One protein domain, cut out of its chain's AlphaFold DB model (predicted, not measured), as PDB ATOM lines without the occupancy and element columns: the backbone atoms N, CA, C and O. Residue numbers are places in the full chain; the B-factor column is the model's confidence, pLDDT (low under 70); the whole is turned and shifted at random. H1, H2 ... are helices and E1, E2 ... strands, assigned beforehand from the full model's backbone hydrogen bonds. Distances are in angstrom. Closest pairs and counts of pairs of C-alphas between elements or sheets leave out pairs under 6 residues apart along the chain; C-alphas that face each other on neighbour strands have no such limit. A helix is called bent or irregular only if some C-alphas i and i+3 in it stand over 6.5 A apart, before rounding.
ATOM      1  N   THR A 131       1.623  31.464 -35.871       93.12
ATOM      2  CA  THR A 131       0.535  30.529 -35.537       93.12
ATOM      3  C   THR A 131      -0.411  31.106 -34.481       93.12
ATOM      4  O   THR A 131      -0.090  32.088 -33.808       93.12
ATOM      5  N   ALA A 132      -1.621  30.554 -34.358       93.69
ATOM      6  CA  ALA A 132      -2.591  31.036 -33.373       93.69
ATOM      7  C   ALA A 132      -2.152  30.666 -31.951       93.69
ATOM      8  O   ALA A 132      -2.119  31.532 -31.076       93.69
ATOM      9  N   SER A 133      -1.730  29.415 -31.770       92.56
ATOM     10  CA  SER A 133      -1.148  28.889 -30.533       92.56
ATOM     11  C   SER A 133       0.094  29.674 -30.094       92.56
ATOM     12  O   SER A 133       0.182  30.096 -28.943       92.56
ATOM     13  N   GLY A 134       1.018  29.961 -31.018       93.75
ATOM     14  CA  GLY A 134       2.225  30.737 -30.727       93.75
ATOM     15  C   GLY A 134       1.919  32.178 -30.309       93.75
ATOM     16  O   GLY A 134       2.479  32.661 -29.326       93.75
ATOM     17  N   ARG A 135       0.973  32.859 -30.977       95.44
ATOM     18  CA  ARG A 135       0.514  34.199 -30.552       95.44
ATOM     19  C   ARG A 135      -0.120  34.186 -29.164       95.44
ATOM     20  O   ARG A 135       0.145  35.093 -28.378       95.44
ATOM     21  N   ALA A 136      -0.958  33.191 -28.877       94.62
ATOM     22  CA  ALA A 136      -1.622  33.067 -27.585       94.62
ATOM     23  C   ALA A 136      -0.608  32.863 -26.450       94.62
ATOM     24  O   ALA A 136      -0.662  33.587 -25.459       94.62
ATOM     25  N   LEU A 137       0.366  31.963 -26.634       94.00
ATOM     26  CA  LEU A 137       1.428  31.719 -25.654       94.00
ATOM     27  C   LEU A 137       2.326  32.936 -25.433       94.00
ATOM     28  O   LEU A 137       2.612  33.275 -24.291       94.00
ATOM     29  N   VAL A 138       2.748  33.633 -26.496       95.12
ATOM     30  CA  VAL A 138       3.570  34.849 -26.349       95.12
ATOM     31  C   VAL A 138       2.821  35.920 -25.557       95.12
ATOM     32  O   VAL A 138       3.401  36.533 -24.662       95.12
ATOM     33  N   LYS A 139       1.529  36.117 -25.846       95.50
ATOM     34  CA  LYS A 139       0.684  37.055 -25.101       95.50
ATOM     35  C   LYS A 139       0.569  36.661 -23.628       95.50
ATOM     36  O   LYS A 139       0.575  37.534 -22.761       95.50
ATOM     37  N   ASP A 140       0.448  35.369 -23.341       95.25
ATOM     38  CA  ASP A 140       0.293  34.903 -21.969       95.25
ATOM     39  C   ASP A 140       1.603  34.974 -21.167       95.25
ATOM     40  O   ASP A 140       1.595  35.457 -20.038       95.25
ATOM     41  N   LEU A 141       2.752  34.672 -21.782       95.25
ATOM     42  CA  LEU A 141       4.072  34.942 -21.197       95.25
ATOM     43  C   LEU A 141       4.225  36.413 -20.791       95.25
ATOM     44  O   LEU A 141       4.681  36.716 -19.688       95.25
ATOM     45  N   GLU A 142       3.824  37.331 -21.673       94.88
ATOM     46  CA  GLU A 142       3.879  38.772 -21.410       94.88
ATOM     47  C   GLU A 142       2.944  39.178 -20.269       94.88
ATOM     48  O   GLU A 142       3.351  39.926 -19.379       94.88
ATOM     49  N   LYS A 143       1.723  38.634 -20.243       95.19
ATOM     50  CA  LYS A 143       0.752  38.850 -19.162       95.19
ATOM     51  C   LYS A 143       1.274  38.350 -17.811       95.19
ATOM     52  O   LYS A 143       1.030  38.989 -16.791       95.19
ATOM     53  N   GLN A 144       1.986  37.225 -17.798       94.19
ATOM     54  CA  GLN A 144       2.568  36.634 -16.591       94.19
ATOM     55  C   GLN A 144       3.914  37.261 -16.179       94.19
ATOM     56  O   GLN A 144       4.458  36.920 -15.122       94.19
ATOM     57  N   GLY A 145       4.445  38.188 -16.986       95.50
ATOM     58  CA  GLY A 145       5.725  38.849 -16.741       95.50
ATOM     59  C   GLY A 145       6.934  37.921 -16.879       95.50
ATOM     60  O   GLY A 145       7.965  38.183 -16.260       95.50
ATOM     61  N   VAL A 146       6.812  36.840 -17.657       95.81
ATOM     62  CA  VAL A 146       7.904  35.884 -17.875       95.81
ATOM     63  C   VAL A 146       8.972  36.524 -18.757       95.81
ATOM     64  O   VAL A 146       8.699  36.978 -19.873       95.81
ATOM     65  N   LYS A 147      10.206  36.568 -18.256       95.31
ATOM     66  CA  LYS A 147      11.357  37.099 -18.991       95.31
ATOM     67  C   LYS A 147      11.935  36.024 -19.901       95.31
ATOM     68  O   LYS A 147      11.959  34.854 -19.545       95.31
ATOM     69  N   ILE A 148      12.410  36.414 -21.077       94.75
ATOM     70  CA  ILE A 148      13.059  35.497 -22.017       94.75
ATOM     71  C   ILE A 148      14.451  36.044 -22.289       94.75
ATOM     72  O   ILE A 148      14.591  37.227 -22.601       94.75
ATOM     73  N   HIS A 149      15.449  35.178 -22.184       93.12
ATOM     74  CA  HIS A 149      16.853  35.487 -22.390       93.12
ATOM     75  C   HIS A 149      17.426  34.539 -23.442       93.12
ATOM     76  O   HIS A 149      17.122  33.345 -23.444       93.12
ATOM     77  N   VAL A 150      18.241  35.072 -24.351       92.62
ATOM     78  CA  VAL A 150      19.136  34.269 -25.182       92.62
ATOM     79  C   VAL A 150      20.555  34.502 -24.702       92.62
ATOM     80  O   VAL A 150      21.113  35.577 -24.912       92.62
ATOM     81  N   ASP A 151      21.116  33.483 -24.070       90.12
ATOM     82  CA  ASP A 151      22.410  33.554 -23.407       90.12
ATOM     83  C   ASP A 151      23.510  33.022 -24.325       90.12
ATOM     84  O   ASP A 151      23.300  32.100 -25.126       90.12
ATOM     85  N   ASP A 152      24.708  33.583 -24.201       87.94
ATOM     86  CA  ASP A 152      25.864  33.070 -24.919       87.94
ATOM     87  C   ASP A 152      26.220  31.645 -24.462       87.94
ATOM     88  O   ASP A 152      26.250  31.342 -23.270       87.94
ATOM     89  N   ASP A 153      26.533  30.767 -25.417       82.94
ATOM     90  CA  ASP A 153      26.725  29.329 -25.184       82.94
ATOM     91  C   ASP A 153      27.656  28.994 -23.996       82.94
ATOM     92  O   ASP A 153      27.300  28.116 -23.210       82.94
ATOM     93  N   PRO A 154      28.820  29.658 -23.814       76.88
ATOM     94  CA  PRO A 154      29.718  29.375 -22.691       76.88
ATOM     95  C   PRO A 154      29.251  29.946 -21.345       76.88
ATOM     96  O   PRO A 154      29.745  29.510 -20.308       76.88
ATOM     97  N   ASN A 155      28.358  30.939 -21.364       67.19
ATOM     98  CA  ASN A 155      27.848  31.632 -20.178       67.19
ATOM     99  C   ASN A 155      26.511  31.055 -19.696       67.19
ATOM    100  O   ASN A 155      25.997  31.512 -18.680       67.19
ATOM    101  N   TYR A 156      25.959  30.068 -20.408       69.62
ATOM    102  CA  TYR A 156      24.679  29.442 -20.105       69.62
ATOM    103  C   TYR A 156      24.755  28.730 -18.729       69.62
ATOM    104  O   TYR A 156      25.368  27.658 -18.637       69.62
ATOM    105  N   PRO A 157      24.205  29.324 -17.643       54.03
ATOM    106  CA  PRO A 157      24.712  29.124 -16.276       54.03
ATOM    107  C   PRO A 157      24.465  27.751 -15.621       54.03
ATOM    108  O   PRO A 157      24.809  27.574 -14.457       54.03
ATOM    109  N   GLU A 158      23.928  26.757 -16.331       53.72
ATOM    110  CA  GLU A 158      23.629  25.427 -15.766       53.72
ATOM    111  C   GLU A 158      24.058  24.232 -16.650       53.72
ATOM    112  O   GLU A 158      23.715  23.091 -16.355       53.72
ATOM    113  N   PHE A 159      24.817  24.449 -17.736       51.66
ATOM    114  CA  PHE A 159      24.940  23.445 -18.813       51.66
ATOM    115  C   PHE A 159      26.369  23.032 -19.189       51.66
ATOM    116  O   PHE A 159      26.616  22.636 -20.327       51.66
ATOM    117  N   LYS A 160      27.323  23.047 -18.246       48.38
ATOM    118  CA  LYS A 160      28.550  22.249 -18.449       48.38
ATOM    119  C   LYS A 160      28.248  20.745 -18.504       48.38
ATOM    120  O   LYS A 160      28.927  20.040 -19.242       48.38
ATOM    121  N   ASP A 161      27.187  20.307 -17.821       42.25
ATOM    122  CA  ASP A 161      26.871  18.885 -17.617       42.25
ATOM    123  C   ASP A 161      25.493  18.462 -18.166       42.25
ATOM    124  O   ASP A 161      25.107  17.301 -18.049       42.25
ATOM    125  N   PHE A 162      24.745  19.373 -18.804       42.56
ATOM    126  CA  PHE A 162      23.432  19.078 -19.386       42.56
ATOM    127  C   PHE A 162      23.368  19.522 -20.862       42.56
ATOM    128  O   PHE A 162      23.830  20.608 -21.204       42.56
ATOM    129  N   PRO A 163      22.777  18.729 -21.770       52.56
ATOM    130  CA  PRO A 163      22.704  19.058 -23.197       52.56
ATOM    131  C   PRO A 163      21.513  19.961 -23.581       52.56
ATOM    132  O   PRO A 163      21.226  20.096 -24.772       52.56
ATOM    133  N   SER A 164      20.774  20.550 -22.625       64.69
ATOM    134  CA  SER A 164      19.528  21.254 -22.972       64.69
ATOM    135  C   SER A 164      19.774  22.525 -23.781       64.69
ATOM    136  O   SER A 164      20.677  23.318 -23.513       64.69
ATOM    137  N   ARG A 165      18.913  22.720 -24.779       78.12
ATOM    138  CA  ARG A 165      18.900  23.859 -25.704       78.12
ATOM    139  C   ARG A 165      18.255  25.109 -25.096       78.12
ATOM    140  O   ARG A 165      18.574  26.220 -25.514       78.12
ATOM    141  N   ALA A 166      17.369  24.922 -24.123       85.44
ATOM    142  CA  ALA A 166      16.705  25.972 -23.364       85.44
ATOM    143  C   ALA A 166      16.262  25.440 -21.991       85.44
ATOM    144  O   ALA A 166      16.365  24.236 -21.728       85.44
ATOM    145  N   LYS A 167      15.847  26.336 -21.098       86.00
ATOM    146  CA  LYS A 167      15.298  25.994 -19.790       86.00
ATOM    147  C   LYS A 167      14.420  27.105 -19.238       86.00
ATOM    148  O   LYS A 167      14.820  28.266 -19.161       86.00
ATOM    149  N   THR A 168      13.266  26.708 -18.735       88.12
ATOM    150  CA  THR A 168      12.444  27.504 -17.832       88.12
ATOM    151  C   THR A 168      12.956  27.362 -16.396       88.12
ATOM    152  O   THR A 168      13.160  26.259 -15.888       88.12
ATOM    153  N   THR A 169      13.179  28.491 -15.731       86.44
ATOM    154  CA  THR A 169      13.553  28.564 -14.307       86.44
ATOM    155  C   THR A 169      12.507  27.899 -13.406       86.44
ATOM    156  O   THR A 169      11.329  27.823 -13.750       86.44
ATOM    157  N   GLY A 170      12.928  27.395 -12.239       81.38
ATOM    158  CA  GLY A 170      12.044  26.644 -11.334       81.38
ATOM    159  C   GLY A 170      10.864  27.456 -10.785       81.38
ATOM    160  O   GLY A 170       9.801  26.895 -10.543       81.38
ATOM    161  N   ASP A 171      11.020  28.776 -10.656       85.69
ATOM    162  CA  ASP A 171       9.948  29.712 -10.285       85.69
ATOM    163  C   ASP A 171       9.030  30.088 -11.466       85.69
ATOM    164  O   ASP A 171       8.061  30.836 -11.296       85.69
ATOM    165  N   LYS A 172       9.336  29.566 -12.661       88.12
ATOM    166  CA  LYS A 172       8.646  29.812 -13.927       88.12
ATOM    167  C   LYS A 172       8.624  31.300 -14.330       88.12
ATOM    168  O   LYS A 172       7.751  31.715 -15.089       88.12
ATOM    169  N   LYS A 173       9.564  32.128 -13.841       91.75
ATOM    170  CA  LYS A 173       9.624  33.582 -14.130       91.75
ATOM    171  C   LYS A 173      10.567  33.970 -15.257       91.75
ATOM    172  O   LYS A 173      10.420  35.059 -15.814       91.75
ATOM    173  N   SER A 174      11.475  33.079 -15.627       93.44
ATOM    174  CA  SER A 174      12.420  33.298 -16.719       93.44
ATOM    175  C   SER A 174      12.590  32.056 -17.586       93.44
ATOM    176  O   SER A 174      12.640  30.934 -17.079       93.44
ATOM    177  N   ILE A 175      12.739  32.272 -18.889       92.62
ATOM    178  CA  ILE A 175      13.139  31.281 -19.886       92.62
ATOM    179  C   ILE A 175      14.513  31.685 -20.409       92.62
ATOM    180  O   ILE A 175      14.700  32.809 -20.872       92.62
ATOM    181  N   HIS A 176      15.454  30.757 -20.360       91.44
ATOM    182  CA  HIS A 176      16.810  30.921 -20.855       91.44
ATOM    183  C   HIS A 176      16.996  30.020 -22.073       91.44
ATOM    184  O   HIS A 176      16.661  28.840 -22.031       91.44
ATOM    185  N   ILE A 177      17.476  30.569 -23.185       90.31
ATOM    186  CA  ILE A 177      17.691  29.843 -24.439       90.31
ATOM    187  C   ILE A 177      19.157  29.974 -24.808       90.31
ATOM    188  O   ILE A 177      19.699  31.074 -24.889       90.31
ATOM    189  N   ARG A 178      19.800  28.853 -25.109       88.94
ATOM    190  CA  ARG A 178      21.174  28.855 -25.593       88.94
ATOM    191  C   ARG A 178      21.248  29.522 -26.969       88.94
ATOM    192  O   ARG A 178      20.461  29.200 -27.861       88.94
ATOM    193  N   ARG A 179      22.218  30.410 -27.197       89.94
ATOM    194  CA  ARG A 179      22.382  31.128 -28.473       89.94
ATOM    195  C   ARG A 179      22.436  30.208 -29.698       89.94
ATOM    196  O   ARG A 179      21.837  30.539 -30.721       89.94
ATOM    197  N   SER A 180      23.120  29.068 -29.637       86.44
ATOM    198  CA  SER A 180      23.125  28.097 -30.747       86.44
ATOM    199  C   SER A 180      21.744  27.504 -31.037       86.44
ATOM    200  O   SER A 180      21.392  27.360 -32.206       86.44
ATOM    201  N   ALA A 181      20.933  27.247 -30.009       84.12
ATOM    202  CA  ALA A 181      19.547  26.815 -30.172       84.12
ATOM    203  C   ALA A 181      18.660  27.940 -30.717       84.12
ATOM    204  O   ALA A 181      17.833  27.704 -31.590       84.12
ATOM    205  N   ALA A 182      18.881  29.179 -30.275       83.38
ATOM    206  CA  ALA A 182      18.182  30.340 -30.810       83.38
ATOM    207  C   ALA A 182      18.463  30.547 -32.308       83.38
ATOM    208  O   ALA A 182      17.584  31.007 -33.025       83.38
ATOM    209  N   LYS A 183      19.651  30.203 -32.814       76.94
ATOM    210  CA  LYS A 183      19.996  30.340 -34.243       76.94
ATOM    211  C   LYS A 183      19.457  29.215 -35.128       76.94
ATOM    212  O   LYS A 183      19.463  29.365 -36.351       76.94
ATOM    213  N   ALA A 184      19.039  28.098 -34.543       69.88
ATOM    214  CA  ALA A 184      18.579  26.941 -35.291       69.88
ATOM    215  C   ALA A 184      17.185  27.178 -35.906       69.88
ATOM    216  O   ALA A 184      16.411  28.040 -35.469       69.88
ATOM    217  N   SER A 185      16.869  26.432 -36.969       67.38
ATOM    218  CA  SER A 185      15.593  26.545 -37.690       67.38
ATOM    219  C   SER A 185      14.377  26.181 -36.833       67.38
ATOM    220  O   SER A 185      13.273  26.625 -37.130       67.38
ATOM    221  N   ASP A 186      14.591  25.404 -35.775       67.81
ATOM    222  CA  ASP A 186      13.619  24.984 -34.763       67.81
ATOM    223  C   ASP A 186      13.567  25.933 -33.548       67.81
ATOM    224  O   ASP A 186      12.842  25.674 -32.592       67.81
ATOM    225  N   SER A 187      14.276  27.070 -33.570       77.69
ATOM    226  CA  SER A 187      14.264  28.037 -32.459       77.69
ATOM    227  C   SER A 187      12.871  28.492 -31.986       77.69
ATOM    228  O   SER A 187      12.707  28.673 -30.776       77.69
ATOM    229  N   PRO A 188      11.840  28.637 -32.850       82.81
ATOM    230  CA  PRO A 188      10.487  28.909 -32.379       82.81
ATOM    231  C   PRO A 188       9.903  27.738 -31.584       82.81
ATOM    232  O   PRO A 188       9.257  27.969 -30.572       82.81
ATOM    233  N   GLU A 189      10.160  26.493 -31.986       85.62
ATOM    234  CA  GLU A 189       9.672  25.301 -31.276       85.62
ATOM    235  C   GLU A 189      10.316  25.170 -29.894       85.62
ATOM    236  O   GLU A 189       9.636  24.837 -28.926       85.62
ATOM    237  N   VAL A 190      11.601  25.520 -29.776       86.19
ATOM    238  CA  VAL A 190      12.303  25.564 -28.487       86.19
ATOM    239  C   VAL A 190      11.642  26.566 -27.537       86.19
ATOM    240  O   VAL A 190      11.324  26.216 -26.403       86.19
ATOM    241  N   LEU A 191      11.380  27.800 -27.990       90.56
ATOM    242  CA  LEU A 191      10.675  28.767 -27.143       90.56
ATOM    243  C   LEU A 191       9.223  28.343 -26.884       90.56
ATOM    244  O   LEU A 191       8.730  28.576 -25.790       90.56
ATOM    245  N   PHE A 192       8.539  27.714 -27.844       92.00
ATOM    246  CA  PHE A 192       7.187  27.193 -27.640       92.00
ATOM    247  C   PHE A 192       7.150  26.174 -26.492       92.00
ATOM    248  O   PHE A 192       6.316  26.285 -25.596       92.00
ATOM    249  N   HIS A 193       8.077  25.214 -26.504       91.06
ATOM    250  CA  HIS A 193       8.203  24.181 -25.479       91.06
ATOM    251  C   HIS A 193       8.391  24.797 -24.086       91.06
ATOM    252  O   HIS A 193       7.619  24.522 -23.170       91.06
ATOM    253  N   GLU A 194       9.361  25.700 -23.938       91.31
ATOM    254  CA  GLU A 194       9.607  26.376 -22.661       91.31
ATOM    255  C   GLU A 194       8.466  27.319 -22.255       91.31
ATOM    256  O   GLU A 194       8.139  27.442 -21.076       91.31
ATOM    257  N   ALA A 195       7.795  27.954 -23.218       93.75
ATOM    258  CA  ALA A 195       6.635  28.790 -22.938       93.75
ATOM    259  C   ALA A 195       5.524  27.983 -22.266       93.75
ATOM    260  O   ALA A 195       4.954  28.443 -21.280       93.75
ATOM    261  N   VAL A 196       5.250  26.771 -22.758       93.19
ATOM    262  CA  VAL A 196       4.267  25.864 -22.153       93.19
ATOM    263  C   VAL A 196       4.661  25.506 -20.719       93.19
ATOM    264  O   VAL A 196       3.808  25.577 -19.832       93.19
ATOM    265  N   HIS A 197       5.936  25.200 -20.455       91.62
ATOM    266  CA  HIS A 197       6.424  24.960 -19.089       91.62
ATOM    267  C   HIS A 197       6.176  26.145 -18.164       91.62
ATOM    268  O   HIS A 197       5.731  25.954 -17.030       91.62
ATOM    269  N   ALA A 198       6.475  27.353 -18.640       92.38
ATOM    270  CA  ALA A 198       6.340  28.572 -17.860       92.38
ATOM    271  C   ALA A 198       4.874  28.898 -17.549       92.38
ATOM    272  O   ALA A 198       4.544  29.199 -16.403       92.38
ATOM    273  N   VAL A 199       3.994  28.813 -18.551       93.81
ATOM    274  CA  VAL A 199       2.606  29.279 -18.415       93.81
ATOM    275  C   VAL A 199       1.646  28.215 -17.890       93.81
ATOM    276  O   VAL A 199       0.741  28.549 -17.132       93.81
ATOM    277  N   LEU A 200       1.838  26.941 -18.249       92.19
ATOM    278  CA  LEU A 200       0.891  25.855 -17.959       92.19
ATOM    279  C   LEU A 200       1.414  24.843 -16.931       92.19
ATOM    280  O   LEU A 200       0.617  24.062 -16.411       92.19
ATOM    281  N   GLY A 201       2.711  24.854 -16.595       88.00
ATOM    282  CA  GLY A 201       3.321  23.854 -15.705       88.00
ATOM    283  C   GLY A 201       2.642  23.759 -14.332       88.00
ATOM    284  O   GLY A 201       2.303  22.670 -13.872       88.00
ATOM    285  N   ASN A 202       2.330  24.904 -13.716       87.38
ATOM    286  CA  ASN A 202       1.657  24.943 -12.410       87.38
ATOM    287  C   ASN A 202       0.227  24.386 -12.456       87.38
ATOM    288  O   ASN A 202      -0.207  23.703 -11.527       87.38
ATOM    289  N   ASP A 203      -0.517  24.669 -13.523       89.94
ATOM    290  CA  ASP A 203      -1.887  24.177 -13.672       89.94
ATOM    291  C   ASP A 203      -1.909  22.684 -14.013       89.94
ATOM    292  O   ASP A 203      -2.774  21.949 -13.536       89.94
ATOM    293  N   LEU A 204      -0.912  22.209 -14.760       86.81
ATOM    294  CA  LEU A 204      -0.704  20.789 -15.004       86.81
ATOM    295  C   LEU A 204      -0.340  20.024 -13.724       86.81
ATOM    296  O   LEU A 204      -0.874  18.936 -13.499       86.81
ATOM    297  N   ALA A 205       0.512  20.584 -12.863       83.81
ATOM    298  CA  ALA A 205       0.826  19.980 -11.568       83.81
ATOM    299  C   ALA A 205      -0.444  19.796 -10.713       83.81
ATOM    300  O   ALA A 205      -0.671  18.721 -10.158       83.81
ATOM    301  N   LYS A 206      -1.336  20.799 -10.691       84.12
ATOM    302  CA  LYS A 206      -2.644  20.699 -10.015       84.12
ATOM    303  C   LYS A 206      -3.544  19.628 -10.640       84.12
ATOM    304  O   LYS A 206      -4.157  18.845  -9.907       84.12
ATOM    305  N   ALA A 207      -3.570  19.546 -11.975       85.25
ATOM    306  CA  ALA A 207      -4.351  18.550 -12.710       85.25
ATOM    307  C   ALA A 207      -3.967  17.113 -12.336       85.25
ATOM    308  O   ALA A 207      -4.842  16.255 -12.191       85.25
ATOM    309  N   GLN A 208      -2.675  16.863 -12.111       78.75
ATOM    310  CA  GLN A 208      -2.164  15.557 -11.689       78.75
ATOM    311  C   GLN A 208      -2.590  15.187 -10.270       78.75
ATOM    312  O   GLN A 208      -2.896  14.026 -10.012       78.75
ATOM    313  N   THR A 209      -2.649  16.165  -9.363       78.06
ATOM    314  CA  THR A 209      -3.072  15.942  -7.971       78.06
ATOM    315  C   THR A 209      -4.589  15.881  -7.789       78.06
ATOM    316  O   THR A 209      -5.060  15.533  -6.711       78.06
ATOM    317  N   GLY A 210      -5.369  16.183  -8.831       79.50
ATOM    318  CA  GLY A 210      -6.810  15.936  -8.845       79.50
ATOM    319  C   GLY A 210      -7.614  16.967  -9.624       79.50
ATOM    320  O   GLY A 210      -8.515  16.584 -10.375       79.50
ATOM    321  N   ASP A 211      -7.284  18.251  -9.515       86.38
ATOM    322  CA  ASP A 211      -8.088  19.318 -10.112       86.38
ATOM    323  C   ASP A 211      -7.553  19.743 -11.485       86.38
ATOM    324  O   ASP A 211      -6.619  20.534 -11.598       86.38
ATOM    325  N   ALA A 212      -8.172  19.220 -12.548       90.25
ATOM    326  CA  ALA A 212      -7.878  19.617 -13.926       90.25
ATOM    327  C   ALA A 212      -8.559  20.938 -14.338       90.25
ATOM    328  O   ALA A 212      -8.302  21.436 -15.434       90.25
ATOM    329  N   GLY A 213      -9.426  21.512 -13.496       94.12
ATOM    330  CA  GLY A 213     -10.182  22.734 -13.775       94.12
ATOM    331  C   GLY A 213      -9.311  23.930 -14.180       94.12
ATOM    332  O   GLY A 213      -9.589  24.519 -15.230       94.12
ATOM    333  N   PRO A 214      -8.243  24.265 -13.428       94.00
ATOM    334  CA  PRO A 214      -7.314  25.332 -13.792       94.00
ATOM    335  C   PRO A 214      -6.692  25.123 -15.175       94.00
ATOM    336  O   PRO A 214      -6.757  26.022 -16.012       94.00
ATOM    337  N   LEU A 215      -6.193  23.914 -15.463       94.62
ATOM    338  CA  LEU A 215      -5.585  23.605 -16.759       94.62
ATOM    339  C   LEU A 215      -6.609  23.695 -17.899       94.62
ATOM    340  O   LEU A 215      -6.319  24.302 -18.928       94.62
ATOM    341  N   ARG A 216      -7.832  23.173 -17.714       96.19
ATOM    342  CA  ARG A 216      -8.928  23.310 -18.694       96.19
ATOM    343  C   ARG A 216      -9.225  24.771 -19.011       96.19
ATOM    344  O   ARG A 216      -9.345  25.145 -20.178       96.19
ATOM    345  N   ALA A 217      -9.364  25.597 -17.974       96.06
ATOM    346  CA  ALA A 217      -9.652  27.017 -18.129       96.06
ATOM    347  C   ALA A 217      -8.519  27.735 -18.874       96.06
ATOM    348  O   ALA A 217      -8.788  28.528 -19.775       96.06
ATOM    349  N   HIS A 218      -7.269  27.416 -18.543       95.25
ATOM    350  CA  HIS A 218      -6.102  28.036 -19.151       95.25
ATOM    351  C   HIS A 218      -5.925  27.622 -20.622       95.25
ATOM    352  O   HIS A 218      -5.787  28.484 -21.489       95.25
ATOM    353  N   LEU A 219      -6.061  26.332 -20.949       95.19
ATOM    354  CA  LEU A 219      -6.058  25.853 -22.338       95.19
ATOM    355  C   LEU A 219      -7.136  26.555 -23.174       95.19
ATOM    356  O   LEU A 219      -6.851  27.045 -24.267       95.19
ATOM    357  N   LYS A 220      -8.351  26.702 -22.629       94.94
ATOM    358  CA  LYS A 220      -9.433  27.444 -23.289       94.94
ATOM    359  C   LYS A 220      -9.068  28.913 -23.533       94.94
ATOM    360  O   LYS A 220      -9.363  29.433 -24.607       94.94
ATOM    361  N   GLN A 221      -8.422  29.584 -22.574       92.75
ATOM    362  CA  GLN A 221      -7.959  30.973 -22.736       92.75
ATOM    363  C   GLN A 221      -6.916  31.119 -23.851       92.75
ATOM    364  O   GLN A 221      -6.898  32.140 -24.539       92.75
ATOM    365  N   LEU A 222      -6.092  30.092 -24.065       89.88
ATOM    366  CA  LEU A 222      -5.106  30.040 -25.144       89.88
ATOM    367  C   LEU A 222      -5.702  29.618 -26.502       89.88
ATOM    368  O   LEU A 222      -4.980  29.569 -27.496       89.88
ATOM    369  N   GLY A 223      -7.006  29.315 -26.571       89.69
ATOM    370  CA  GLY A 223      -7.654  28.805 -27.786       89.69
ATOM    371  C   GLY A 223      -7.276  27.357 -28.128       89.69
ATOM    372  O   GLY A 223      -7.389  26.941 -29.284       89.69
ATOM    373  N   LEU A 224      -6.806  26.602 -27.136       91.00
ATOM    374  CA  LEU A 224      -6.467  25.182 -27.222       91.00
ATOM    375  C   LEU A 224      -7.661  24.324 -26.772       91.00
ATOM    376  O   LEU A 224      -8.635  24.846 -26.226       91.00
ATOM    377  N   ASP A 225      -7.611  23.012 -27.023       91.75
ATOM    378  CA  ASP A 225      -8.695  22.107 -26.626       91.75
ATOM    379  C   ASP A 225      -8.660  21.879 -25.100       91.75
ATOM    380  O   ASP A 225      -7.726  21.248 -24.604       91.75
ATOM    381  N   PRO A 226      -9.655  22.354 -24.325       94.25
ATOM    382  CA  PRO A 226      -9.678  22.126 -22.885       94.25
ATOM    383  C   PRO A 226      -9.751  20.637 -22.524       94.25
ATOM    384  O   PRO A 226      -9.266  20.265 -21.459       94.25
ATOM    385  N   ALA A 227     -10.296  19.772 -23.389       94.19
ATOM    386  CA  ALA A 227     -10.354  18.336 -23.124       94.19
ATOM    387  C   ALA A 227      -8.956  17.689 -23.062       94.19
ATOM    388  O   ALA A 227      -8.811  16.628 -22.453       94.19
ATOM    389  N   ASP A 228      -7.910  18.337 -23.597       92.62
ATOM    390  CA  ASP A 228      -6.532  17.851 -23.465       92.62
ATOM    391  C   ASP A 228      -6.073  17.790 -22.005       92.62
ATOM    392  O   ASP A 228      -5.289  16.909 -21.660       92.62
ATOM    393  N   ALA A 229      -6.609  18.633 -21.116       93.06
ATOM    394  CA  ALA A 229      -6.319  18.533 -19.685       93.06
ATOM    395  C   ALA A 229      -6.748  17.172 -19.113       93.06
ATOM    396  O   ALA A 229      -5.993  16.536 -18.375       93.06
ATOM    397  N   ASP A 230      -7.948  16.709 -19.474       92.25
ATOM    398  CA  ASP A 230      -8.492  15.442 -18.992       92.25
ATOM    399  C   ASP A 230      -7.845  14.248 -19.719       92.25
ATOM    400  O   ASP A 230      -7.554  13.235 -19.080       92.25
ATOM    401  N   ARG A 231      -7.536  14.373 -21.023       91.50
ATOM    402  CA  ARG A 231      -6.781  13.350 -21.777       91.50
ATOM    403  C   ARG A 231      -5.394  13.124 -21.187       91.50
ATOM    404  O   ARG A 231      -5.023  11.981 -20.940       91.50
ATOM    405  N   ILE A 232      -4.651  14.203 -20.932       89.81
ATOM    406  CA  ILE A 232      -3.310  14.140 -20.344       89.81
ATOM    407  C   ILE A 232      -3.405  13.562 -18.937       89.81
ATOM    408  O   ILE A 232      -2.752  12.564 -18.659       89.81
ATOM    409  N   LYS A 233      -4.298  14.084 -18.083       88.56
ATOM    410  CA  LYS A 233      -4.520  13.534 -16.738       88.56
ATOM    411  C   LYS A 233      -4.827  12.034 -16.767       88.56
ATOM    412  O   LYS A 233      -4.320  11.302 -15.924       88.56
ATOM    413  N   LYS A 234      -5.627  11.560 -17.725       87.75
ATOM    414  CA  LYS A 234      -5.947  10.133 -17.874       87.75
ATOM    415  C   LYS A 234      -4.705   9.282 -18.156       87.75
ATOM    416  O   LYS A 234      -4.635   8.165 -17.655       87.75
ATOM    417  N   VAL A 235      -3.745   9.782 -18.939       85.25
ATOM    418  CA  VAL A 235      -2.542   9.019 -19.327       85.25
ATOM    419  C   VAL A 235      -1.311   9.300 -18.467       85.25
ATOM    420  O   VAL A 235      -0.378   8.505 -18.501       85.25
ATOM    421  N   THR A 236      -1.294  10.380 -17.688       84.00
ATOM    422  CA  THR A 236      -0.183  10.735 -16.787       84.00
ATOM    423  C   THR A 236      -0.541  10.622 -15.306       84.00
ATOM    424  O   THR A 236       0.318  10.744 -14.431       84.00
ATOM    425  N   GLY A 237      -1.822  10.424 -14.991       78.38
ATOM    426  CA  GLY A 237      -2.305  10.253 -13.628       78.38
ATOM    427  C   GLY A 237      -1.631   9.055 -12.962       78.38
ATOM    428  O   GLY A 237      -1.585   7.967 -13.529       78.38
ATOM    429  N   GLY A 238      -1.091   9.261 -11.761       72.00
ATOM    430  CA  GLY A 238      -0.468   8.192 -10.979       72.00
ATOM    431  C   GLY A 238       0.993   7.874 -11.318       72.00
ATOM    432  O   GLY A 238       1.544   6.968 -10.704       72.00
ATOM    433  N   TRP A 239       1.662   8.624 -12.209       75.44
ATOM    434  CA  TRP A 239       3.095   8.406 -12.500       75.44
ATOM    435  C   TRP A 239       4.020   8.637 -11.289       75.44
ATOM    436  O   TRP A 239       5.160   8.169 -11.284       75.44
ATOM    437  N   GLY A 240       3.537   9.317 -10.241       63.94
ATOM    438  CA  GLY A 240       4.311   9.617  -9.036       63.94
ATOM    439  C   GLY A 240       5.610  10.386  -9.332       63.94
ATOM    440  O   GLY A 240       5.761  11.001 -10.383       63.94
ATOM    441  N   ASN A 241       6.562  10.337  -8.396       55.16
ATOM    442  CA  ASN A 241       7.902  10.922  -8.544       55.16
ATOM    443  C   ASN A 241       8.975  10.051  -9.266       55.16
ATOM    444  O   ASN A 241      10.013  10.604  -9.628       55.16
ATOM    445  N   PRO A 242       8.814   8.730  -9.523       48.22
ATOM    446  CA  PRO A 242       9.846   7.970 -10.246       48.22
ATOM    447  C   PRO A 242       9.826   8.190 -11.774       48.22
ATOM    448  O   PRO A 242      10.819   7.911 -12.444       48.22
ATOM    449  N   GLY A 243       8.753   8.775 -12.325       50.09
ATOM    450  CA  GLY A 243       8.718   9.326 -13.687       50.09
ATOM    451  C   GLY A 243       9.418  10.684 -13.830       50.09
ATOM    452  O   GLY A 243       9.284  11.309 -14.870       50.09
ATOM    453  N   GLY A 244      10.125  11.151 -12.791       53.09
ATOM    454  CA  GLY A 244      10.842  12.424 -12.758       53.09
ATOM    455  C   GLY A 244       9.932  13.667 -12.734       53.09
ATOM    456  O   GLY A 244       8.890  13.704 -13.394       53.09
ATOM    457  N   PRO A 245      10.315  14.739 -12.017       53.75
ATOM    458  CA  PRO A 245       9.672  16.037 -12.185       53.75
ATOM    459  C   PRO A 245       9.938  16.523 -13.618       53.75
ATOM    460  O   PRO A 245      11.068  16.852 -13.966       53.75
ATOM    461  N   GLY A 246       8.912  16.503 -14.471       71.69
ATOM    462  CA  GLY A 246       8.972  17.066 -15.825       71.69
ATOM    463  C   GLY A 246       8.468  16.163 -16.951       71.69
ATOM    464  O   GLY A 246       8.073  16.694 -17.982       71.69
ATOM    465  N   ALA A 247       8.383  14.834 -16.782       79.06
ATOM    466  CA  ALA A 247       7.904  13.960 -17.868       79.06
ATOM    467  C   ALA A 247       6.450  14.262 -18.258       79.06
ATOM    468  O   ALA A 247       6.119  14.364 -19.436       79.06
ATOM    469  N   ASN A 248       5.591  14.508 -17.269       82.56
ATOM    470  CA  ASN A 248       4.209  14.912 -17.518       82.56
ATOM    471  C   ASN A 248       4.118  16.289 -18.192       82.56
ATOM    472  O   ASN A 248       3.274  16.493 -19.065       82.56
ATOM    473  N   GLU A 249       4.976  17.235 -17.786       85.94
ATOM    474  CA  GLU A 249       5.061  18.544 -18.443       85.94
ATOM    475  C   GLU A 249       5.488  18.363 -19.903       85.94
ATOM    476  O   GLU A 249       4.888  18.964 -20.794       85.94
ATOM    477  N   HIS A 250       6.416  17.443 -20.180       87.88
ATOM    478  CA  HIS A 250       6.797  17.118 -21.547       87.88
ATOM    479  C   HIS A 250       5.648  16.544 -22.369       87.88
ATOM    480  O   HIS A 250       5.526  16.945 -23.520       87.88
ATOM    481  N   VAL A 251       4.751  15.728 -21.803       89.56
ATOM    482  CA  VAL A 251       3.558  15.263 -22.535       89.56
ATOM    483  C   VAL A 251       2.719  16.441 -23.023       89.56
ATOM    484  O   VAL A 251       2.373  16.508 -24.203       89.56
ATOM    485  N   LEU A 252       2.431  17.403 -22.143       90.69
ATOM    486  CA  LEU A 252       1.674  18.598 -22.516       90.69
ATOM    487  C   LEU A 252       2.420  19.428 -23.564       90.69
ATOM    488  O   LEU A 252       1.844  19.770 -24.596       90.69
ATOM    489  N   THR A 253       3.702  19.726 -23.333       89.75
ATOM    490  CA  THR A 253       4.505  20.500 -24.294       89.75
ATOM    491  C   THR A 253       4.547  19.818 -25.655       89.75
ATOM    492  O   THR A 253       4.452  20.488 -26.674       89.75
ATOM    493  N   ALA A 254       4.619  18.491 -25.685       88.19
ATOM    494  CA  ALA A 254       4.735  17.707 -26.890       88.19
ATOM    495  C   ALA A 254       3.454  17.727 -27.727       88.19
ATOM    496  O   ALA A 254       3.494  18.007 -28.927       88.19
ATOM    497  N   VAL A 255       2.310  17.510 -27.075       91.06
ATOM    498  CA  VAL A 255       0.982  17.603 -27.697       91.06
ATOM    499  C   VAL A 255       0.753  19.004 -28.268       91.06
ATOM    500  O   VAL A 255       0.298  19.156 -29.405       91.06
ATOM    501  N   LEU A 256       1.115  20.046 -27.514       92.06
ATOM    502  CA  LEU A 256       0.940  21.427 -27.957       92.06
ATOM    503  C   LEU A 256       1.931  21.825 -29.062       92.06
ATOM    504  O   LEU A 256       1.536  22.528 -29.993       92.06
ATOM    505  N   THR A 257       3.176  21.341 -29.024       89.25
ATOM    506  CA  THR A 257       4.162  21.542 -30.100       89.25
ATOM    507  C   THR A 257       3.693  20.888 -31.395       89.25
ATOM    508  O   THR A 257       3.781  21.502 -32.458       89.25
ATOM    509  N   TYR A 258       3.111  19.689 -31.330       89.06
ATOM    510  CA  TYR A 258       2.534  19.044 -32.508       89.06
ATOM    511  C   TYR A 258       1.389  19.881 -33.105       89.06
ATOM    512  O   TYR A 258       1.324  20.096 -34.319       89.06
ATOM    513  N   ARG A 259       0.518  20.453 -32.263       90.50
ATOM    514  CA  ARG A 259      -0.508  21.395 -32.735       90.50
ATOM    515  C   ARG A 259       0.100  22.637 -33.391       90.50
ATOM    516  O   ARG A 259      -0.350  23.031 -34.467       90.50
ATOM    517  N   TYR A 260       1.124  23.228 -32.786       90.19
ATOM    518  CA  TYR A 260       1.861  24.352 -33.365       90.19
ATOM    519  C   TYR A 260       2.428  24.018 -34.755       90.19
ATOM    520  O   TYR A 260       2.278  24.803 -35.695       90.19
ATOM    521  N   GLN A 261       3.008  22.828 -34.922       88.44
ATOM    522  CA  GLN A 261       3.532  22.354 -36.205       88.44
ATOM    523  C   GLN A 261       2.434  22.177 -37.259       88.44
ATOM    524  O   GLN A 261       2.616  22.592 -38.407       88.44
ATOM    525  N   ARG A 262       1.265  21.645 -36.882       91.00
ATOM    526  CA  ARG A 262       0.105  21.568 -37.788       91.00
ATOM    527  C   ARG A 262      -0.383  22.947 -38.211       91.00
ATOM    528  O   ARG A 262      -0.655  23.155 -39.391       91.00
ATOM    529  N   GLU A 263      -0.418  23.914 -37.292       92.56
ATOM    530  CA  GLU A 263      -0.757  25.304 -37.619       92.56
ATOM    531  C   GLU A 263       0.250  25.912 -38.614       92.56
ATOM    532  O   GLU A 263      -0.166  26.543 -39.589       92.56
ATOM    533  N   LEU A 264       1.558  25.664 -38.449       89.69
ATOM    534  CA  LEU A 264       2.580  26.060 -39.432       89.69
ATOM    535  C   LEU A 264       2.368  25.399 -40.802       89.69
ATOM    536  O   LEU A 264       2.586  26.035 -41.835       89.69
ATOM    537  N   ALA A 265       1.945  24.134 -40.812       90.38
ATOM    538  CA  ALA A 265       1.632  23.372 -42.017       90.38
ATOM    539  C   ALA A 265       0.243  23.692 -42.604       90.38
ATOM    540  O   ALA A 265      -0.127  23.121 -43.629       90.38
ATOM    541  N   LYS A 266      -0.521  24.611 -41.988       93.06
ATOM    542  CA  LYS A 266      -1.910  24.952 -42.352       93.06
ATOM    543  C   LYS A 266      -2.859  23.750 -42.335       93.06
ATOM    544  O   LYS A 266      -3.825  23.700 -43.093       93.06
ATOM    545  N   GLN A 267      -2.583  22.784 -41.473       91.31
ATOM    546  CA  GLN A 267      -3.427  21.621 -41.263       91.31
ATOM    547  C   GLN A 267      -4.433  21.893 -40.136       91.31
ATOM    548  O   GLN A 267      -4.116  22.618 -39.188       91.31
ATOM    549  N   PRO A 268      -5.643  21.308 -40.198       90.62
ATOM    550  CA  PRO A 268      -6.595  21.413 -39.102       90.62
ATOM    551  C   PRO A 268      -6.049  20.719 -37.844       90.62
ATOM    552  O   PRO A 268      -5.265  19.764 -37.967       90.62
ATOM    553  N   PRO A 269      -6.466  21.151 -36.639       90.19
ATOM    554  CA  PRO A 269      -6.144  20.444 -35.406       90.19
ATOM    555  C   PRO A 269      -6.626  18.992 -35.437       90.19
ATOM    556  O   PRO A 269      -7.626  18.682 -36.084       90.19
ATOM    557  N   LEU A 270      -5.940  18.111 -34.709       90.38
ATOM    558  CA  LEU A 270      -6.465  16.771 -34.463       90.38
ATOM    559  C   LEU A 270      -7.669  16.832 -33.514       90.38
ATOM    560  O   LEU A 270      -7.802  17.745 -32.699       90.38
ATOM    561  N   SER A 271      -8.547  15.839 -33.631       89.00
ATOM    562  CA  SER A 271      -9.747  15.697 -32.807       89.00
ATOM    563  C   SER A 271     -10.111  14.225 -32.621       89.00
ATOM    564  O   SER A 271      -9.726  13.378 -33.432       89.00
ATOM    565  N   GLY A 272     -10.898  13.927 -31.584       89.62
ATOM    566  CA  GLY A 272     -11.396  12.576 -31.308       89.62
ATOM    567  C   GLY A 272     -10.265  11.552 -31.173       89.62
ATOM    568  O   GLY A 272      -9.228  11.845 -30.581       89.62
ATOM    569  N   ALA A 273     -10.442  10.379 -31.787       89.81
ATOM    570  CA  ALA A 273      -9.516   9.251 -31.665       89.81
ATOM    571  C   ALA A 273      -8.064   9.576 -32.067       89.81
ATOM    572  O   ALA A 273      -7.138   9.049 -31.460       89.81
ATOM    573  N   ARG A 274      -7.843  10.473 -33.040       90.75
ATOM    574  CA  ARG A 274      -6.483  10.874 -33.454       90.75
ATOM    575  C   ARG A 274      -5.775  11.708 -32.388       90.75
ATOM    576  O   ARG A 274      -4.582  11.538 -32.165       90.75
ATOM    577  N   GLN A 275      -6.512  12.595 -31.718       91.50
ATOM    578  CA  GLN A 275      -5.971  13.373 -30.601       91.50
ATOM    579  C   GLN A 275      -5.686  12.461 -29.403       91.50
ATOM    580  O   GLN A 275      -4.632  12.567 -28.780       91.50
ATOM    581  N   ASP A 276      -6.592  11.524 -29.117       89.81
ATOM    582  CA  ASP A 276      -6.403  10.543 -28.048       89.81
ATOM    583  C   ASP A 276      -5.179   9.649 -28.319       89.81
ATOM    584  O   ASP A 276      -4.398   9.377 -27.404       89.81
ATOM    585  N   GLU A 277      -4.962   9.236 -29.573       88.25
ATOM    586  CA  GLU A 277      -3.778   8.470 -29.966       88.25
ATOM    587  C   GLU A 277      -2.486   9.284 -29.832       88.25
ATOM    588  O   GLU A 277      -1.516   8.767 -29.272       88.25
ATOM    589  N   LEU A 278      -2.471  10.546 -30.278       89.75
ATOM    590  CA  LEU A 278      -1.325  11.443 -30.108       89.75
ATOM    591  C   LEU A 278      -0.945  11.578 -28.629       89.75
ATOM    592  O   LEU A 278       0.223  11.402 -28.277       89.75
ATOM    593  N   VAL A 279      -1.921  11.879 -27.765       90.00
ATOM    594  CA  VAL A 279      -1.703  12.040 -26.320       90.00
ATOM    595  C   VAL A 279      -1.177  10.740 -25.715       90.00
ATOM    596  O   VAL A 279      -0.207  10.764 -24.959       90.00
ATOM    597  N   ARG A 280      -1.767   9.596 -26.087       88.00
ATOM    598  CA  ARG A 280      -1.330   8.277 -25.623       88.00
ATOM    599  C   ARG A 280       0.120   8.003 -26.022       88.00
ATOM    600  O   ARG A 280       0.930   7.790 -25.132       88.00
ATOM    601  N   ARG A 281       0.464   8.034 -27.315       86.69
ATOM    602  CA  ARG A 281       1.830   7.753 -27.810       86.69
ATOM    603  C   ARG A 281       2.865   8.687 -27.192       86.69
ATOM    604  O   ARG A 281       3.884   8.239 -26.681       86.69
ATOM    605  N   THR A 282       2.544   9.977 -27.134       88.50
ATOM    606  CA  THR A 282       3.394  10.985 -26.490       88.50
ATOM    607  C   THR A 282       3.660  10.642 -25.024       88.50
ATOM    608  O   THR A 282       4.802  10.678 -24.573       88.50
ATOM    609  N   ALA A 283       2.628  10.246 -24.276       88.19
ATOM    610  CA  ALA A 283       2.789   9.808 -22.895       88.19
ATOM    611  C   ALA A 283       3.642   8.535 -22.772       88.19
ATOM    612  O   ALA A 283       4.411   8.393 -21.823       88.19
ATOM    613  N   GLN A 284       3.568   7.618 -23.740       86.69
ATOM    614  CA  GLN A 284       4.427   6.435 -23.747       86.69
ATOM    615  C   GLN A 284       5.898   6.785 -23.957       86.69
ATOM    616  O   GLN A 284       6.751   6.364 -23.174       86.69
ATOM    617  N   ARG A 285       6.173   7.617 -24.959       87.12
ATOM    618  CA  ARG A 285       7.502   8.143 -25.249       87.12
ATOM    619  C   ARG A 285       8.113   8.869 -24.052       87.12
ATOM    620  O   ARG A 285       9.239   8.564 -23.664       87.12
ATOM    621  N   GLU A 286       7.397   9.830 -23.465       86.88
ATOM    622  CA  GLU A 286       7.936  10.643 -22.366       86.88
ATOM    623  C   GLU A 286       8.174   9.826 -21.096       86.88
ATOM    624  O   GLU A 286       9.178  10.038 -20.412       86.88
ATOM    625  N   LEU A 287       7.315   8.843 -20.808       86.69
ATOM    626  CA  LEU A 287       7.565   7.913 -19.712       86.69
ATOM    627  C   LEU A 287       8.820   7.073 -19.975       86.69
ATOM    628  O   LEU A 287       9.684   6.998 -19.105       86.69
ATOM    629  N   ALA A 288       8.950   6.477 -21.164       87.56
ATOM    630  CA  ALA A 288      10.121   5.675 -21.525       87.56
ATOM    631  C   ALA A 288      11.418   6.495 -21.434       87.56
ATOM    632  O   ALA A 288      12.389   6.058 -20.817       87.56
ATOM    633  N   LEU A 289      11.408   7.723 -21.965       85.94
ATOM    634  CA  LEU A 289      12.526   8.659 -21.853       85.94
ATOM    635  C   LEU A 289      12.870   8.976 -20.405       85.94
ATOM    636  O   LEU A 289      14.047   8.995 -20.049       85.94
ATOM    637  N   SER A 290      11.870   9.247 -19.566       85.44
ATOM    638  CA  SER A 290      12.157   9.565 -18.175       85.44
ATOM    639  C   SER A 290      12.669   8.364 -17.393       85.44
ATOM    640  O   SER A 290      13.538   8.538 -16.541       85.44
ATOM    641  N   LEU A 291      12.164   7.162 -17.672       87.56
ATOM    642  CA  LEU A 291      12.663   5.934 -17.062       87.56
ATOM    643  C   LEU A 291      14.122   5.698 -17.454       87.56
ATOM    644  O   LEU A 291      14.946   5.526 -16.565       87.56
ATOM    645  N   LEU A 292      14.463   5.791 -18.744       88.00
ATOM    646  CA  LEU A 292      15.848   5.673 -19.218       88.00
ATOM    647  C   LEU A 292      16.767   6.715 -18.576       88.00
ATOM    648  O   LEU A 292      17.816   6.364 -18.051       88.00
ATOM    649  N   ARG A 293      16.349   7.987 -18.538       85.31
ATOM    650  CA  ARG A 293      17.128   9.051 -17.882       85.31
ATOM    651  C   ARG A 293      17.353   8.765 -16.406       85.31
ATOM    652  O   ARG A 293      18.442   9.013 -15.909       85.31
ATOM    653  N   ASN A 294      16.339   8.274 -15.700       84.62
ATOM    654  CA  ASN A 294      16.492   7.912 -14.299       84.62
ATOM    655  C   ASN A 294      17.330   6.641 -14.129       84.62
ATOM    656  O   ASN A 294      18.028   6.556 -13.136       84.62
ATOM    657  N   ILE A 295      17.322   5.681 -15.051       88.00
ATOM    658  CA  ILE A 295      18.208   4.505 -14.988       88.00
ATOM    659  C   ILE A 295      19.673   4.917 -15.192       88.00
ATOM    660  O   ILE A 295      20.541   4.494 -14.438       88.00
ATOM    661  N   ASP A 296      19.941   5.779 -16.173       86.50
ATOM    662  CA  ASP A 296      21.303   6.173 -16.559       86.50
ATOM    663  C   ASP A 296      21.922   7.227 -15.612       86.50
ATOM    664  O   ASP A 296      23.087   7.608 -15.755       86.50
ATOM    665  N   ARG A 297      21.157   7.728 -14.632       83.44
ATOM    666  CA  ARG A 297      21.621   8.720 -13.655       83.44
ATOM    667  C   ARG A 297      22.537   8.085 -12.600       83.44
ATOM    668  O   ARG A 297      22.091   7.170 -11.911       83.44
ATOM    669  N   PRO A 298      23.753   8.621 -12.364       81.00
ATOM    670  CA  PRO A 298      24.691   8.053 -11.386       81.00
ATOM    671  C   PRO A 298      24.158   7.987  -9.948       81.00
ATOM    672  O   PRO A 298      24.590   7.146  -9.166       81.00
ATOM    673  N   ASP A 299      23.248   8.894  -9.584       81.56
ATOM    674  CA  ASP A 299      22.646   9.012  -8.253       81.56
ATOM    675  C   ASP A 299      21.336   8.221  -8.093       81.56
ATOM    676  O   ASP A 299      20.764   8.165  -7.002       81.56
ATOM    677  N   SER A 300      20.841   7.613  -9.169       82.25
ATOM    678  CA  SER A 300      19.576   6.893  -9.160       82.25
ATOM    679  C   SER A 300      19.733   5.444  -8.712       82.25
ATOM    680  O   SER A 300      20.730   4.780  -8.972       82.25
ATOM    681  N   LYS A 301      18.690   4.933  -8.050       84.69
ATOM    682  CA  LYS A 301      18.563   3.521  -7.655       84.69
ATOM    683  C   LYS A 301      17.571   2.749  -8.527       84.69
ATOM    684  O   LYS A 301      17.253   1.609  -8.202       84.69
ATOM    685  N   LEU A 302      17.036   3.379  -9.577       87.56
ATOM    686  CA  LEU A 302      16.034   2.773 -10.445       87.56
ATOM    687  C   LEU A 302      16.683   1.721 -11.351       87.56
ATOM    688  O   LEU A 302      17.536   2.050 -12.170       87.56
ATOM    689  N   THR A 303      16.250   0.467 -11.239       90.38
ATOM    690  CA  THR A 303      16.691  -0.614 -12.135       90.38
ATOM    691  C   THR A 303      15.765  -0.770 -13.343       90.38
ATOM    692  O   THR A 303      14.604  -0.353 -13.315       90.38
ATOM    693  N   LEU A 304      16.241  -1.441 -14.399       91.81
ATOM    694  CA  LEU A 304      15.427  -1.784 -15.574       91.81
ATOM    695  C   LEU A 304      14.189  -2.612 -15.197       91.81
ATOM    696  O   LEU A 304      13.087  -2.327 -15.664       91.81
ATOM    697  N   THR A 305      14.328  -3.589 -14.297       89.81
ATOM    698  CA  THR A 305      13.196  -4.394 -13.810       89.81
ATOM    699  C   THR A 305      12.158  -3.550 -13.066       89.81
ATOM    700  O   THR A 305      10.956  -3.730 -13.275       89.81
ATOM    701  N   GLN A 306      12.594  -2.608 -12.220       89.31
ATOM    702  CA  GLN A 306      11.689  -1.688 -11.520       89.31
ATOM    703  C   GLN A 306      10.978  -0.757 -12.505       89.31
ATOM    704  O   GLN A 306       9.760  -0.604 -12.424       89.31
ATOM    705  N   ALA A 307      11.704  -0.200 -13.478       88.94
ATOM    706  CA  ALA A 307      11.128   0.619 -14.539       88.94
ATOM    707  C   ALA A 307      10.079  -0.155 -15.358       88.94
ATOM    708  O   ALA A 307       9.001   0.367 -15.644       88.94
ATOM    709  N   LEU A 308      10.346  -1.424 -15.682       89.12
ATOM    710  CA  LEU A 308       9.387  -2.297 -16.359       89.12
ATOM    711  C   LEU A 308       8.135  -2.552 -15.508       89.12
ATOM    712  O   LEU A 308       7.023  -2.545 -16.034       89.12
ATOM    713  N   ALA A 309       8.295  -2.785 -14.204       86.62
ATOM    714  CA  ALA A 309       7.165  -2.960 -13.295       86.62
ATOM    715  C   ALA A 309       6.302  -1.691 -13.228       86.62
ATOM    716  O   ALA A 309       5.076  -1.779 -13.286       86.62
ATOM    717  N   MET A 310       6.931  -0.513 -13.198       84.25
ATOM    718  CA  MET A 310       6.225   0.765 -13.261       84.25
ATOM    719  C   MET A 310       5.454   0.929 -14.570       84.25
ATOM    720  O   MET A 310       4.267   1.242 -14.531       84.25
ATOM    721  N   TRP A 311       6.082   0.655 -15.717       85.94
ATOM    722  CA  TRP A 311       5.408   0.681 -17.019       85.94
ATOM    723  C   TRP A 311       4.169  -0.225 -17.040       85.94
ATOM    724  O   TRP A 311       3.097   0.197 -17.463       85.94
ATOM    725  N   LYS A 312       4.297  -1.454 -16.522       84.88
ATOM    726  CA  LYS A 312       3.198  -2.431 -16.430       84.88
ATOM    727  C   LYS A 312       2.092  -2.021 -15.455       84.88
ATOM    728  O   LYS A 312       0.958  -2.452 -15.625       84.88
ATOM    729  N   SER A 313       2.410  -1.227 -14.433       78.81
ATOM    730  CA  SER A 313       1.435  -0.790 -13.424       78.81
ATOM    731  C   SER A 313       0.462   0.275 -13.930       78.81
ATOM    732  O   SER A 313      -0.546   0.551 -13.279       78.81
ATOM    733  N   LEU A 314       0.748   0.879 -15.084       74.62
ATOM    734  CA  LEU A 314      -0.046   1.965 -15.628       74.62
ATOM    735  C   LEU A 314      -1.138   1.410 -16.567       74.62
ATOM    736  O   LEU A 314      -0.818   0.774 -17.574       74.62
ATOM    737  N   PRO A 315      -2.430   1.656 -16.280       62.12
ATOM    738  CA  PRO A 315      -3.561   0.995 -16.947       62.12
ATOM    739  C   PRO A 315      -3.704   1.284 -18.454       62.12
ATOM    740  O   PRO A 315      -4.467   0.616 -19.146       62.12
ATOM    741  N   GLN A 316      -2.986   2.277 -18.977       68.44
ATOM    742  CA  GLN A 316      -3.063   2.766 -20.353       68.44
ATOM    743  C   GLN A 316      -1.987   2.189 -21.297       68.44
ATOM    744  O   GLN A 316      -1.912   2.603 -22.458       68.44
ATOM    745  N   TYR A 317      -1.155   1.245 -20.836       65.94
ATOM    746  CA  TYR A 317      -0.031   0.706 -21.609       65.94
ATOM    747  C   TYR A 317      -0.314  -0.697 -22.144       65.94
ATOM    748  O   TYR A 317      -0.537  -1.645 -21.400       65.94
ATOM    749  N   VAL A 318      -0.307  -0.805 -23.475       61.00
ATOM    750  CA  VAL A 318      -0.911  -1.927 -24.212       61.00
ATOM    751  C   VAL A 318       0.040  -3.123 -24.370       61.00
ATOM    752  O   VAL A 318      -0.416  -4.248 -24.551       61.00
ATOM    753  N   THR A 319       1.356  -2.925 -24.242       70.06
ATOM    754  CA  THR A 319       2.342  -4.005 -24.383       70.06
ATOM    755  C   THR A 319       3.605  -3.709 -23.584       70.06
ATOM    756  O   THR A 319       4.183  -2.628 -23.670       70.06
ATOM    757  N   ALA A 320       4.033  -4.690 -22.798       73.44
ATOM    758  CA  ALA A 320       5.346  -4.731 -22.171       73.44
ATOM    759  C   ALA A 320       6.173  -5.838 -22.848       73.44
ATOM    760  O   ALA A 320       5.577  -6.800 -23.350       73.44
ATOM    761  N   PRO A 321       7.514  -5.748 -22.868       76.25
ATOM    762  CA  PRO A 321       8.345  -6.817 -23.396       76.25
ATOM    763  C   PRO A 321       8.036  -8.117 -22.645       76.25
ATOM    764  O   PRO A 321       7.862  -8.131 -21.421       76.25
ATOM    765  N   LYS A 322       7.927  -9.216 -23.402       75.50
ATOM    766  CA  LYS A 322       7.755 -10.564 -22.834       75.50
ATOM    767  C   LYS A 322       9.027 -11.031 -22.126       75.50
ATOM    768  O   LYS A 322       8.941 -11.789 -21.167       75.50
ATOM    769  N   SER A 323      10.182 -10.572 -22.605       79.25
ATOM    770  CA  SER A 323      11.478 -10.843 -21.996       79.25
ATOM    771  C   SER A 323      11.681 -10.027 -20.721       79.25
ATOM    772  O   SER A 323      11.209  -8.895 -20.601       79.25
ATOM    773  N   THR A 324      12.408 -10.617 -19.778       80.56
ATOM    774  CA  THR A 324      12.868  -9.973 -18.542       80.56
ATOM    775  C   THR A 324      14.369  -9.690 -18.563       80.56
ATOM    776  O   THR A 324      14.916  -9.326 -17.524       80.56
ATOM    777  N   SER A 325      15.050  -9.891 -19.697       90.44
ATOM    778  CA  SER A 325      16.472  -9.562 -19.817       90.44
ATOM    779  C   SER A 325      16.665  -8.043 -19.824       90.44
ATOM    780  O   SER A 325      15.889  -7.313 -20.441       90.44
ATOM    781  N   ASP A 326      17.717  -7.554 -19.167       90.25
ATOM    782  CA  ASP A 326      18.011  -6.118 -19.118       90.25
ATOM    783  C   ASP A 326      18.222  -5.523 -20.520       90.25
ATOM    784  O   ASP A 326      17.760  -4.415 -20.800       90.25
ATOM    785  N   ALA A 327      18.852  -6.273 -21.429       91.56
ATOM    786  CA  ALA A 327      19.054  -5.846 -22.811       91.56
ATOM    787  C   ALA A 327      17.722  -5.622 -23.545       91.56
ATOM    788  O   ALA A 327      17.541  -4.581 -24.178       91.56
ATOM    789  N   ASP A 328      16.767  -6.545 -23.406       90.50
ATOM    790  CA  ASP A 328      15.463  -6.438 -24.066       90.50
ATOM    791  C   ASP A 328      14.592  -5.344 -23.439       90.50
ATOM    792  O   ASP A 328      13.894  -4.622 -24.149       90.50
ATOM    793  N   ILE A 329      14.645  -5.182 -22.111       91.38
ATOM    794  CA  ILE A 329      13.925  -4.105 -21.414       91.38
ATOM    795  C   ILE A 329      14.464  -2.740 -21.848       91.38
ATOM    796  O   ILE A 329      13.687  -1.819 -22.108       91.38
ATOM    797  N   ARG A 330      15.790  -2.598 -21.950       92.62
ATOM    798  CA  ARG A 330      16.412  -1.351 -22.399       92.62
ATOM    799  C   ARG A 330      16.061  -1.059 -23.853       92.62
ATOM    800  O   ARG A 330      15.618   0.049 -24.136       92.62
ATOM    801  N   ALA A 331      16.174  -2.048 -24.743       90.69
ATOM    802  CA  ALA A 331      15.799  -1.907 -26.151       90.69
ATOM    803  C   ALA A 331      14.324  -1.504 -26.319       90.69
ATOM    804  O   ALA A 331      14.019  -0.619 -27.114       90.69
ATOM    805  N   PHE A 332      13.424  -2.083 -25.518       90.50
ATOM    806  CA  PHE A 332      12.011  -1.709 -25.487       90.50
ATOM    807  C   PHE A 332      11.805  -0.230 -25.131       90.50
ATOM    808  O   PHE A 332      11.104   0.488 -25.843       90.50
ATOM    809  N   PHE A 333      12.423   0.260 -24.050       89.81
ATOM    810  CA  PHE A 333      12.302   1.677 -23.702       89.81
ATOM    811  C   PHE A 333      12.964   2.585 -24.742       89.81
ATOM    812  O   PHE A 333      12.440   3.657 -25.030       89.81
ATOM    813  N   GLU A 334      14.088   2.169 -25.328       90.38
ATOM    814  CA  GLU A 334      14.747   2.915 -26.399       90.38
ATOM    815  C   GLU A 334      13.881   3.015 -27.659       90.38
ATOM    816  O   GLU A 334      13.904   4.050 -28.316       90.38
ATOM    817  N   GLU A 335      13.109   1.983 -27.997       87.75
ATOM    818  CA  GLU A 335      12.162   2.009 -29.117       87.75
ATOM    819  C   GLU A 335      11.074   3.069 -28.903       87.75
ATOM    820  O   GLU A 335      10.887   3.940 -29.752       87.75
ATOM    821  N   TYR A 336      10.436   3.082 -27.730       85.75
ATOM    822  CA  TYR A 336       9.453   4.117 -27.389       85.75
ATOM    823  C   TYR A 336      10.080   5.510 -27.265       85.75
ATOM    824  O   TYR A 336       9.468   6.499 -27.653       85.75
ATOM    825  N   ALA A 337      11.310   5.619 -26.764       83.31
ATOM    826  CA  ALA A 337      12.031   6.889 -26.688       83.31
ATOM    827  C   ALA A 337      12.401   7.453 -28.074       83.31
ATOM    828  O   ALA A 337      12.520   8.674 -28.232       83.31
ATOM    829  N   LYS A 338      12.584   6.566 -29.063       77.94
ATOM    830  CA  LYS A 338      12.873   6.894 -30.463       77.94
ATOM    831  C   LYS A 338      11.645   7.292 -31.264       77.94
ATOM    832  O   LYS A 338      11.867   7.837 -32.341       77.94
ATOM    833  N   GLU A 339      10.412   7.055 -30.789       65.38
ATOM    834  CA  GLU A 339       9.219   7.590 -31.458       65.38
ATOM    835  C   GLU A 339       9.436   9.096 -31.638       65.38
ATOM    836  O   GLU A 339       9.418   9.885 -30.689       65.38
TER     837      GLU A 339
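What this domain is: This is residues 131 to 339 of the 347 residues of an uncharacterized protein of Myxococcus stipitatus (strain DSM 14675 / JCM 12634 / Mx s8) (UniProt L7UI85). Crossed helices form roughly a U, with a small three-stranded sheet on one arm and the helices H8 and H9 on the other. On the sheet's arm, H3a covers one face of the sheet and H1 packs on H3a; H3b, H4, H5 and H6 make the base, and the long H7 leads from it to H9 on the other arm. The printed part has 209 residues with nine named helices and three named strands, in the order H1 E1 E2 E3 H2 H3 H4 H5 H6 H7 H8 H9, and its class is mostly helix. The sheet has the order E1 E3 E2 and is mixed. The whole is compact, with a radius of gyration of the C-alphas of 17.4 A, and spans 49 by 44 by 32 A.

How they stand to each other: E3, residues 174 to 178, is the inner strand of the sheet. E1, residues 147 to 151, is its parallel neighbour, with N 149 and O 175 at 2.8 A and N 177 and O 149 at 2.8 A, within hydrogen-bond range. E2, residues 166 to 168, is its antiparallel neighbour and forms a hairpin with it, with N 167 and O 176 at 2.8 A. H3, residues 187 to 209, was assigned as one helix by its hydrogen bonds but is bent: C-alphas 199 and 202 are 7.5 A apart, and its arms H3a, residues 187 to 199, and H3b, residues 202 to 209, stand at a steep tilt of 61 degrees. H3a is on the sheet at a height of 8.3 A, over E3 and E2 and along the strands, at 13 degrees to E2 on the local plane; helix and sheet make two layers, a helix on one face of a sheet. H2, residues 179 to 183, only grazes the sheet and touches H3a only at the corner, the closest C-alphas being those of Ala 181 and Ser 187, 5.9 A apart. H1, residues 132 to 143, touches H3a, closest at the C-alphas of Leu 141 and Val 199, 6.5 A. H6, residues 247 to 264, touches H3a with its residues 249 to 257 alone, opposite ways at a steep tilt of 48 degrees, closest at the C-alphas of His 193 and Thr 253, 5.4 A. H3b and H4, residues 213 to 221, form a helical hairpin, closest at the C-alphas of Asp 203 and Leu 215, 4.9 A. H5, residues 227 to 236, touches H4, closest at the C-alphas of Arg 216 and Ala 229, 5.5 A. H7, residues 273 to 295, touches H6, closest at the C-alphas of Val 251 and Ala 283, 5.5 A. H9, residues 326 to 338, touches H7, closest at the C-alphas of Arg 285 and Ala 337, 4.9 A. H8, residues 304 to 313, touches H9, closest at the C-alphas of Leu 304 and Asp 326, 6.2 A. E2 and H7 are apart. In the helices and arms H1, H2, H3a, H3b, H4, H5, H6, H7, H8 and H9, every O i to N i+4 pair is within hydrogen-bond range.

Where its parts are: H1 begins at C-alpha 132, (-2.591, 31.036, -33.373). E3 is 13.2 A long from first to last C-alpha and E1 12.4 A. H3a is 18.3 A long and H6 25.3 A. H7 is 32.7 A long, from C-alpha 273 at (-9.516, 9.251, -31.665) to C-alpha 295. H9 is 18.0 A long and ends at C-alpha 338, (12.873, 6.894, -30.463).

The domain as a whole: The two C-alphas farthest apart are those of Lys 143 and Ser 323, 50.9 A. The printed part has no cut. The links E1 to E2 and H8 to H9 are long. The mean pLDDT of the printed part is 84.8; residues 155 to 164, 184 to 186, 240 to 245, 315 to 318 and 339 are under 70.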